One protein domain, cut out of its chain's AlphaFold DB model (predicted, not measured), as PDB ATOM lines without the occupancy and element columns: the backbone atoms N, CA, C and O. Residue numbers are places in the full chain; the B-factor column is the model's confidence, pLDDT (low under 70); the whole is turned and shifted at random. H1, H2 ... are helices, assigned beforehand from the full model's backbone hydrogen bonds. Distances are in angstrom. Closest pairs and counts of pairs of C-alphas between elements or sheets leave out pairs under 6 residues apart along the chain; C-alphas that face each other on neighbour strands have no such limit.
ATOM      1  N   GLY A  32     139.221 143.715  91.861       61.28
ATOM      2  CA  GLY A  32     137.884 143.873  92.444       61.28
ATOM      3  C   GLY A  32     137.638 145.270  93.012       61.28
ATOM      4  O   GLY A  32     136.591 145.863  92.775       61.28
ATOM      5  N   ILE A  33     138.636 145.843  93.689       59.59
ATOM      6  CA  ILE A  33     138.475 147.095  94.440       59.59
ATOM      7  C   ILE A  33     138.647 148.331  93.554       59.59
ATOM      8  O   ILE A  33     137.896 149.295  93.705       59.59
ATOM      9  N   ALA A  34     139.599 148.305  92.614       67.19
ATOM     10  CA  ALA A  34     139.638 149.304  91.545       67.19
ATOM     11  C   ALA A  34     138.306 149.281  90.771       67.19
ATOM     12  O   ALA A  34     137.670 150.316  90.593       67.19
ATOM     13  N   GLY A  35     137.796 148.079  90.471       88.19
ATOM     14  CA  GLY A  35     136.470 147.897  89.883       88.19
ATOM     15  C   GLY A  35     135.316 148.414  90.751       88.19
ATOM     16  O   GLY A  35     134.340 148.936  90.210       88.19
ATOM     17  N   LEU A  36     135.406 148.310  92.082       90.69
ATOM     18  CA  LEU A  36     134.374 148.797  92.999       90.69
ATOM     19  C   LEU A  36     134.240 150.319  92.921       90.69
ATOM     20  O   LEU A  36     133.126 150.827  92.800       90.69
ATOM     21  N   GLU A  37     135.355 151.044  92.970       92.69
ATOM     22  CA  GLU A  37     135.351 152.504  92.890       92.69
ATOM     23  C   GLU A  37     134.747 152.993  91.566       92.69
ATOM     24  O   GLU A  37     133.807 153.793  91.574       92.69
ATOM     25  N   ASP A  38     135.222 152.463  90.436       94.12
ATOM     26  CA  ASP A  38     134.717 152.806  89.103       94.12
ATOM     27  C   ASP A  38     133.223 152.488  88.953       94.12
ATOM     28  O   ASP A  38     132.444 153.285  88.407       94.12
ATOM     29  N   ARG A  39     132.786 151.348  89.498       95.12
ATOM     30  CA  ARG A  39     131.376 150.947  89.520       95.12
ATOM     31  C   ARG A  39     130.526 151.906  90.343       95.12
ATOM     32  O   ARG A  39     129.430 152.259  89.903       95.12
ATOM     33  N   LEU A  40     131.002 152.343  91.508       95.75
ATOM     34  CA  LEU A  40     130.295 153.315  92.338       95.75
ATOM     35  C   LEU A  40     130.218 154.677  91.641       95.75
ATOM     36  O   LEU A  40     129.122 155.225  91.533       95.75
ATOM     37  N   LYS A  41     131.331 155.195  91.104       95.75
ATOM     38  CA  LYS A  41     131.370 156.480  90.379       95.75
ATOM     39  C   LYS A  41     130.387 156.480  89.202       95.75
ATOM     40  O   LYS A  41     129.539 157.371  89.096       95.75
ATOM     41  N   THR A  42     130.438 155.434  88.380       95.19
ATOM     42  CA  THR A  42     129.598 155.294  87.182       95.19
ATOM     43  C   THR A  42     128.132 155.057  87.538       95.19
ATOM     44  O   THR A  42     127.248 155.801  87.108       95.19
ATOM     45  N   GLY A  43     127.851 154.042  88.357       94.56
ATOM     46  CA  GLY A  43     126.488 153.624  88.673       94.56
ATOM     47  C   GLY A  43     125.735 154.616  89.555       94.56
ATOM     48  O   GLY A  43     124.519 154.765  89.414       94.56
ATOM     49  N   LEU A  44     126.443 155.349  90.423       96.44
ATOM     50  CA  LEU A  44     125.835 156.402  91.232       96.44
ATOM     51  C   LEU A  44     125.757 157.757  90.510       96.44
ATOM     52  O   LEU A  44     125.118 158.683  91.019       96.44
ATOM     53  N   ARG A  45     126.337 157.850  89.302       95.25
ATOM     54  CA  ARG A  45     126.388 159.056  88.459       95.25
ATOM     55  C   ARG A  45     127.059 160.226  89.173       95.25
ATOM     56  O   ARG A  45     126.559 161.353  89.156       95.25
ATOM     57  N   VAL A  46     128.171 159.934  89.834       94.81
ATOM     58  CA  VAL A  46     128.929 160.908  90.615       94.81
ATOM     59  C   VAL A  46     129.682 161.843  89.673       94.81
ATOM     60  O   VAL A  46     130.352 161.383  88.756       94.81
ATOM     61  N   GLN A  47     129.559 163.154  89.884       92.06
ATOM     62  CA  GLN A  47     130.229 164.168  89.051       92.06
ATOM     63  C   GLN A  47     130.958 165.228  89.876       92.06
ATOM     64  O   GLN A  47     132.003 165.721  89.461       92.06
ATOM     65  N   ALA A  48     130.420 165.600  91.042       94.81
ATOM     66  CA  ALA A  48     131.032 166.632  91.866       94.81
ATOM     67  C   ALA A  48     132.338 166.110  92.494       94.81
ATOM     68  O   ALA A  48     132.325 165.019  93.065       94.81
ATOM     69  N   PRO A  49     133.434 166.892  92.499       95.06
ATOM     70  CA  PRO A  49     134.713 166.453  93.064       95.06
ATOM     71  C   PRO A  49     134.624 165.988  94.524       95.06
ATOM     72  O   PRO A  49     135.322 165.061  94.922       95.06
ATOM     73  N   ARG A  50     133.740 166.601  95.321       95.75
ATOM     74  CA  ARG A  50     133.500 166.190  96.714       95.75
ATOM     75  C   ARG A  50     132.897 164.778  96.799       95.75
ATOM     76  O   ARG A  50     133.301 163.984  97.636       95.75
ATOM     77  N   ASP A  51     131.960 164.468  95.907       95.62
ATOM     78  CA  ASP A  51     131.226 163.207  95.907       95.62
ATOM     79  C   ASP A  51     132.137 162.091  95.357       95.62
ATOM     80  O   ASP A  51     132.096 160.956  95.826       95.62
ATOM     81  N   VAL A  52     133.014 162.432  94.401       95.75
ATOM     82  CA  VAL A  52     134.081 161.549  93.898       95.75
ATOM     83  C   VAL A  52     135.014 161.148  95.041       95.75
ATOM     84  O   VAL A  52     135.203 159.954  95.264       95.75
ATOM     85  N   LYS A  53     135.515 162.122  95.814       96.25
ATOM     86  CA  LYS A  53     136.350 161.858  96.997       96.25
ATOM     87  C   LYS A  53     135.637 160.992  98.029       96.25
ATOM     88  O   LYS A  53     136.243 160.086  98.586       96.25
ATOM     89  N   PHE A  54     134.347 161.227  98.261       97.00
ATOM     90  CA  PHE A  54     133.570 160.395  99.176       97.00
ATOM     91  C   PHE A  54     133.547 158.922  98.730       97.00
ATOM     92  O   PHE A  54     133.761 158.021  99.541       97.00
ATOM     93  N   VAL A  55     133.337 158.654  97.436       96.00
ATOM     94  CA  VAL A  55     133.382 157.284  96.893       96.00
ATOM     95  C   VAL A  55     134.776 156.661  97.016       96.00
ATOM     96  O   VAL A  55     134.880 155.488  97.371       96.00
ATOM     97  N   GLU A  56     135.838 157.434  96.787       95.19
ATOM     98  CA  GLU A  56     137.231 156.992  96.975       95.19
ATOM     99  C   GLU A  56     137.513 156.617  98.439       95.19
ATOM    100  O   GLU A  56     138.122 155.578  98.719       95.19
ATOM    101  N   THR A  57     137.006 157.406  99.394       96.25
ATOM    102  CA  THR A  57     137.068 157.089 100.827       96.25
ATOM    103  C   THR A  57     136.351 155.775 101.122       96.25
ATOM    104  O   THR A  57     136.914 154.909 101.793       96.25
ATOM    105  N   VAL A  58     135.138 155.580 100.593       96.81
ATOM    106  CA  VAL A  58     134.375 154.331 100.760       96.81
ATOM    107  C   VAL A  58     135.156 153.136 100.212       96.81
ATOM    108  O   VAL A  58     135.342 152.158 100.937       96.81
ATOM    109  N   ALA A  59     135.663 153.214  98.978       95.31
ATOM    110  CA  ALA A  59     136.448 152.144  98.362       95.31
ATOM    111  C   ALA A  59     137.724 151.836  99.164       95.31
ATOM    112  O   ALA A  59     138.080 150.676  99.363       95.31
ATOM    113  N   THR A  60     138.374 152.868  99.703       94.94
ATOM    114  CA  THR A  60     139.539 152.715 100.580       94.94
ATOM    115  C   THR A  60     139.170 152.020 101.891       94.94
ATOM    116  O   THR A  60     139.863 151.092 102.294       94.94
ATOM    117  N   LYS A  61     138.050 152.376 102.535       95.62
ATOM    118  CA  LYS A  61     137.590 151.689 103.758       95.62
ATOM    119  C   LYS A  61     137.203 150.235 103.524       95.62
ATOM    120  O   LYS A  61     137.378 149.424 104.433       95.62
ATOM    121  N   VAL A  62     136.717 149.903 102.330       96.12
ATOM    122  CA  VAL A  62     136.497 148.510 101.923       96.12
ATOM    123  C   VAL A  62     137.823 147.778 101.749       96.12
ATOM    124  O   VAL A  62     137.990 146.701 102.310       96.12
ATOM    125  N   ARG A  63     138.799 148.397 101.072       93.44
ATOM    126  CA  ARG A  63     140.157 147.851 100.899       93.44
ATOM    127  C   ARG A  63     140.871 147.587 102.220       93.44
ATOM    128  O   ARG A  63     141.561 146.590 102.363       93.44
ATOM    129  N   GLU A  64     140.691 148.477 103.190       93.88
ATOM    130  CA  GLU A  64     141.215 148.318 104.550       93.88
ATOM    131  C   GLU A  64     140.477 147.222 105.352       93.88
ATOM    132  O   GLU A  64     140.831 146.966 106.500       93.88
ATOM    133  N   GLY A  65     139.410 146.622 104.810       94.19
ATOM    134  CA  GLY A  65     138.562 145.652 105.508       94.19
ATOM    135  C   GLY A  65     137.715 146.258 106.632       94.19
ATOM    136  O   GLY A  65     137.080 145.527 107.391       94.19
ATOM    137  N   ARG A  66     137.686 147.592 106.763       95.50
ATOM    138  CA  ARG A  66     136.938 148.295 107.819       95.50
ATOM    139  C   ARG A  66     135.460 148.398 107.478       95.50
ATOM    140  O   ARG A  66     134.617 148.287 108.361       95.50
ATOM    141  N   LEU A  67     135.143 148.598 106.202       96.69
ATOM    142  CA  LEU A  67     133.775 148.627 105.703       96.69
ATOM    143  C   LEU A  67     133.504 147.352 104.887       96.69
ATOM    144  O   LEU A  67     134.183 147.130 103.891       96.69
ATOM    145  N   PRO A  68     132.526 146.509 105.255       96.06
ATOM    146  CA  PRO A  68     132.258 145.286 104.503       96.06
ATOM    147  C   PRO A  68     131.830 145.575 103.056       96.06
ATOM    148  O   PRO A  68     130.850 146.287 102.833       96.06
ATOM    149  N   GLU A  69     132.488 144.966 102.068       95.56
ATOM    150  CA  GLU A  69     132.155 145.143 100.642       95.56
ATOM    151  C   GLU A  69     130.686 144.807 100.351       95.56
ATOM    152  O   GLU A  69     129.956 145.590  99.747       95.56
ATOM    153  N   LYS A  70     130.198 143.693 100.908       95.25
ATOM    154  CA  LYS A  70     128.803 143.253 100.765       95.25
ATOM    155  C   LYS A  70     127.788 144.297 101.247       95.25
ATOM    156  O   LYS A  70     126.681 144.380 100.704       95.25
ATOM    157  N   LEU A  71     128.136 145.083 102.269       97.19
ATOM    158  CA  LEU A  71     127.292 146.169 102.769       97.19
ATOM    159  C   LEU A  71     127.227 147.313 101.750       97.19
ATOM    160  O   LEU A  71     126.137 147.821 101.464       97.19
ATOM    161  N   VAL A  72     128.376 147.685 101.180       97.62
ATOM    162  CA  VAL A  72     128.475 148.695 100.120       97.62
ATOM    163  C   VAL A  72     127.685 148.252  98.894       97.62
ATOM    164  O   VAL A  72     126.830 149.000  98.426       97.62
ATOM    165  N   ASP A  73     127.869 147.012  98.446       96.56
ATOM    166  CA  ASP A  73     127.156 146.428  97.310       96.56
ATOM    167  C   ASP A  73     125.643 146.427  97.488       96.56
ATOM    168  O   ASP A  73     124.896 146.835  96.596       96.56
ATOM    169  N   SER A  74     125.177 145.986  98.655       97.19
ATOM    170  CA  SER A  74     123.746 145.939  98.957       97.19
ATOM    171  C   SER A  74     123.141 147.344  98.956       97.19
ATOM    172  O   SER A  74     122.057 147.556  98.407       97.19
ATOM    173  N   THR A  75     123.867 148.320  99.511       98.06
ATOM    174  CA  THR A  75     123.443 149.726  99.555       98.06
ATOM    175  C   THR A  75     123.458 150.360  98.164       98.06
ATOM    176  O   THR A  75     122.513 151.057  97.792       98.06
ATOM    177  N   TYR A  76     124.487 150.076  97.363       97.81
ATOM    178  CA  TYR A  76     124.605 150.505  95.971       97.81
ATOM    179  C   TYR A  76     123.439 149.979  95.131       97.81
ATOM    180  O   TYR A  76     122.726 150.753  94.491       97.81
ATOM    181  N   LEU A  77     123.193 148.666  95.179       97.44
ATOM    182  CA  LEU A  77     122.115 148.038  94.424       97.44
ATOM    183  C   LEU A  77     120.750 148.588  94.839       97.44
ATOM    184  O   LEU A  77     119.907 148.830  93.977       97.44
ATOM    185  N   TRP A  78     120.528 148.807  96.138       97.62
ATOM    186  CA  TRP A  78     119.322 149.469  96.625       97.62
ATOM    187  C   TRP A  78     119.175 150.870  96.022       97.62
ATOM    188  O   TRP A  78     118.130 151.170  95.449       97.62
ATOM    189  N   ALA A  79     120.219 151.703  96.083       97.38
ATOM    190  CA  ALA A  79     120.170 153.083  95.604       97.38
ATOM    191  C   ALA A  79     119.886 153.172  94.096       97.38
ATOM    192  O   ALA A  79     119.036 153.961  93.678       97.38
ATOM    193  N   VAL A  80     120.537 152.331  93.287       95.69
ATOM    194  CA  VAL A  80     120.339 152.290  91.828       95.69
ATOM    195  C   VAL A  80     118.946 151.768  91.464       95.69
ATOM    196  O   VAL A  80     118.265 152.362  90.626       95.69
ATOM    197  N   ARG A  81     118.457 150.713  92.134       96.44
ATOM    198  CA  ARG A  81     117.126 150.127  91.870       96.44
ATOM    199  C   ARG A  81     115.966 151.078  92.146       96.44
ATOM    200  O   ARG A  81     114.881 150.873  91.615       96.44
ATOM    201  N   ARG A  82     116.177 152.142  92.926       94.06
ATOM    202  CA  ARG A  82     115.156 153.181  93.131       94.06
ATOM    203  C   ARG A  82     114.829 153.982  91.869       94.06
ATOM    204  O   ARG A  82     113.870 154.752  91.903       94.06
ATOM    205  N   GLY A  83     115.628 153.870  90.804       89.75
ATOM    206  CA  GLY A  83     115.357 154.516  89.516       89.75
ATOM    207  C   GLY A  83     115.349 156.046  89.572       89.75
ATOM    208  O   GLY A  83     114.759 156.702  88.717       89.75
ATOM    209  N   LYS A  84     115.959 156.650  90.601       92.88
ATOM    210  CA  LYS A  84     116.056 158.110  90.720       92.88
ATOM    211  C   LYS A  84     117.135 158.637  89.777       92.88
ATOM    212  O   LYS A  84     118.173 158.010  89.606       92.88
ATOM    213  N   LYS A  85     116.916 159.840  89.228       90.81
ATOM    214  CA  LYS A  85     117.880 160.513  88.338       90.81
ATOM    215  C   LYS A  85     119.270 160.631  88.976       90.81
ATOM    216  O   LYS A  85     120.263 160.467  88.271       90.81
ATOM    217  N   TYR A  86     119.313 160.869  90.287       91.56
ATOM    218  CA  TYR A  86     120.532 160.979  91.084       91.56
ATOM    219  C   TYR A  86     120.471 159.988  92.257       91.56
ATOM    220  O   TYR A  86     119.843 160.286  93.274       91.56
ATOM    221  N   PRO A  87     121.049 158.786  92.109       94.81
ATOM    222  CA  PRO A  87     121.054 157.768  93.162       94.81
ATOM    223  C   PRO A  87     122.090 158.041  94.271       94.81
ATOM    224  O   PRO A  87     121.883 157.595  95.399       94.81
ATOM    225  N   PHE A  88     123.157 158.802  93.984       97.19
ATOM    226  CA  PHE A  88     124.241 159.083  94.935       97.19
ATOM    227  C   PHE A  88     123.774 159.621  96.304       97.19
ATOM    228  O   PHE A  88     124.143 159.007  97.301       97.19
ATOM    229  N   PRO A  89     122.913 160.657  96.415       96.81
ATOM    230  CA  PRO A  89     122.540 161.194  97.730       96.81
ATOM    231  C   PRO A  89     121.837 160.172  98.635       96.81
ATOM    232  O   PRO A  89     121.999 160.180  99.853       96.81
ATOM    233  N   ALA A  90     121.058 159.258  98.046       97.12
ATOM    234  CA  ALA A  90     120.410 158.191  98.801       97.12
ATOM    235  C   ALA A  90     121.430 157.148  99.278       97.12
ATOM    236  O   ALA A  90     121.357 156.701 100.422       97.12
ATOM    237  N   PHE A  91     122.375 156.776  98.410       98.12
ATOM    238  CA  PHE A  91     123.481 155.890  98.762       98.12
ATOM    239  C   PHE A  91     124.324 156.479  99.897       98.12
ATOM    240  O   PHE A  91     124.500 155.817 100.914       98.12
ATOM    241  N   GLU A  92     124.783 157.724  99.745       98.00
ATOM    242  CA  GLU A  92     125.621 158.445 100.707       98.00
ATOM    243  C   GLU A  92     124.961 158.492 102.089       98.00
ATOM    244  O   GLU A  92     125.577 158.147 103.097       98.00
ATOM    245  N   HIS A  93     123.675 158.845 102.137       97.44
ATOM    246  CA  HIS A  93     122.929 158.883 103.387       97.44
ATOM    247  C   HIS A  93     122.889 157.513 104.081       97.44
ATOM    248  O   HIS A  93     123.215 157.402 105.263       97.44
ATOM    249  N   VAL A  94     122.520 156.453 103.355       97.31
ATOM    250  CA  VAL A  94     122.377 155.118 103.952       97.31
ATOM    251  C   VAL A  94     123.732 154.530 104.334       97.31
ATOM    252  O   VAL A  94     123.851 153.972 105.424       97.31
ATOM    253  N   ILE A  95     124.758 154.669 103.493       98.00
ATOM    254  CA  ILE A  95     126.069 154.093 103.793       98.00
ATOM    255  C   ILE A  95     126.711 154.775 104.999       98.00
ATOM    256  O   ILE A  95     127.284 154.077 105.831       98.00
ATOM    257  N   ARG A  96     126.527 156.092 105.181       97.75
ATOM    258  CA  ARG A  96     126.961 156.792 106.400       97.75
ATOM    259  C   ARG A  96     126.288 156.234 107.649       97.75
ATOM    260  O   ARG A  96     126.969 155.965 108.632       97.75
ATOM    261  N   LEU A  97     124.974 156.000 107.610       97.19
ATOM    262  CA  LEU A  97     124.255 155.418 108.748       97.19
ATOM    263  C   LEU A  97     124.752 154.009 109.086       97.19
ATOM    264  O   LEU A  97     124.879 153.667 110.259       97.19
ATOM    265  N   GLN A  98     125.021 153.181 108.077       96.75
ATOM    266  CA  GLN A  98     125.514 151.822 108.306       96.75
ATOM    267  C   GLN A  98     126.966 151.819 108.795       96.75
ATOM    268  O   GLN A  98     127.292 151.090 109.725       96.75
ATOM    269  N   ALA A  99     127.821 152.669 108.230       97.06
ATOM    270  CA  ALA A  99     129.211 152.799 108.648       97.06
ATOM    271  C   ALA A  99     129.325 153.347 110.082       97.06
ATOM    272  O   ALA A  99     130.096 152.820 110.881       97.06
ATOM    273  N   ALA A 100     128.469 154.303 110.461       96.25
ATOM    274  CA  ALA A 100     128.382 154.805 111.832       96.25
ATOM    275  C   ALA A 100     128.035 153.697 112.842       96.25
ATOM    276  O   ALA A 100     128.645 153.627 113.907       96.25
ATOM    277  N   LYS A 101     127.119 152.777 112.497       95.88
ATOM    278  CA  LYS A 101     126.800 151.608 113.343       95.88
ATOM    279  C   LYS A 101     127.982 150.655 113.520       95.88
ATOM    280  O   LYS A 101     128.047 149.958 114.525       95.88
ATOM    281  N   LEU A 102     128.893 150.622 112.551       95.19
ATOM    282  CA  LEU A 102     130.124 149.834 112.598       95.19
ATOM    283  C   LEU A 102     131.291 150.589 113.256       95.19
ATOM    284  O   LEU A 102     132.385 150.043 113.351       95.19
ATOM    285  N   GLY A 103     131.091 151.840 113.688       96.31
ATOM    286  CA  GLY A 103     132.167 152.680 114.219       96.31
ATOM    287  C   GLY A 103     133.199 153.093 113.162       96.31
ATOM    288  O   GLY A 103     134.343 153.389 113.500       96.31
TER     289      GLY A 103
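Overview. This is residues 32 to 103 of the 107 residues of an uncharacterized protein of Planctomycetes bacterium (UniProt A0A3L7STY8). Two helical hairpins, H1 with H2 and H3 with H4, stand face to face and make an up-and-down bundle of four helices, each running against the one before it. Contact is fuller inside each hairpin than between the two. The printed part has 72 residues, with four named helices in the order H1, H2, H3, H4 and no named strand; the class is all helix. It is compact, with a radius of gyration of the C-alphas of 11.1 A, and rounded, spanning 30 by 23 by 21 A.

Arrangement. H1, residues 32 to 43, and H2, residues 49 to 63, form a hairpin: they touch, closest at the C-alphas of Glu 37 and Ala 59, 5.6 A apart, and run opposite ways at a shallow tilt of 30 degrees. H3, residues 69 to 81, is close to H1 but not clearly touching, closest at the C-alphas of Gly 43 and Val 80, 7.0 A apart; these two run the same way at a shallow tilt of 19 degrees. H2 and H3 are close but not clearly touching, closest at the C-alphas of Val 62 and Glu 69, 5.6 A apart, and run opposite ways at a steep tilt of 39 degrees. H4, residues 88 to 101, forms a hairpin with H3: they touch, closest at the C-alphas of Ala 79 and Phe 91, 5.4 A apart, and run opposite ways at a tilt of 32 degrees, only just shallow. H2 and H4 are near each other, with 11 pairs of C-alphas within 10 A, and H1 and H4 are apart. In H1, H2, H3 and H4 every O i to N i+4 pair is within hydrogen-bond range.

Along the chain. H1 begins at C-alpha 32 (137.884, 143.873, 92.444) and is 15.5 A long. H2 begins at C-alpha 49 (134.713, 166.453, 93.064) and is 20.9 A long. H3 measures 18.1 A and H4 20.0 A, ending at C-alpha 101 (126.800, 151.608, 113.343).

Size, cuts and confidence. The C-alphas farthest apart, those of Glu 64 and Lys 85, are 30.9 A apart. The printed part has no cut. The links H1 to H2 and H2 to H3 are tight and H3 to H4 is short. The mean pLDDT of the printed part is 94.2; residues 32 to 34 are under 70.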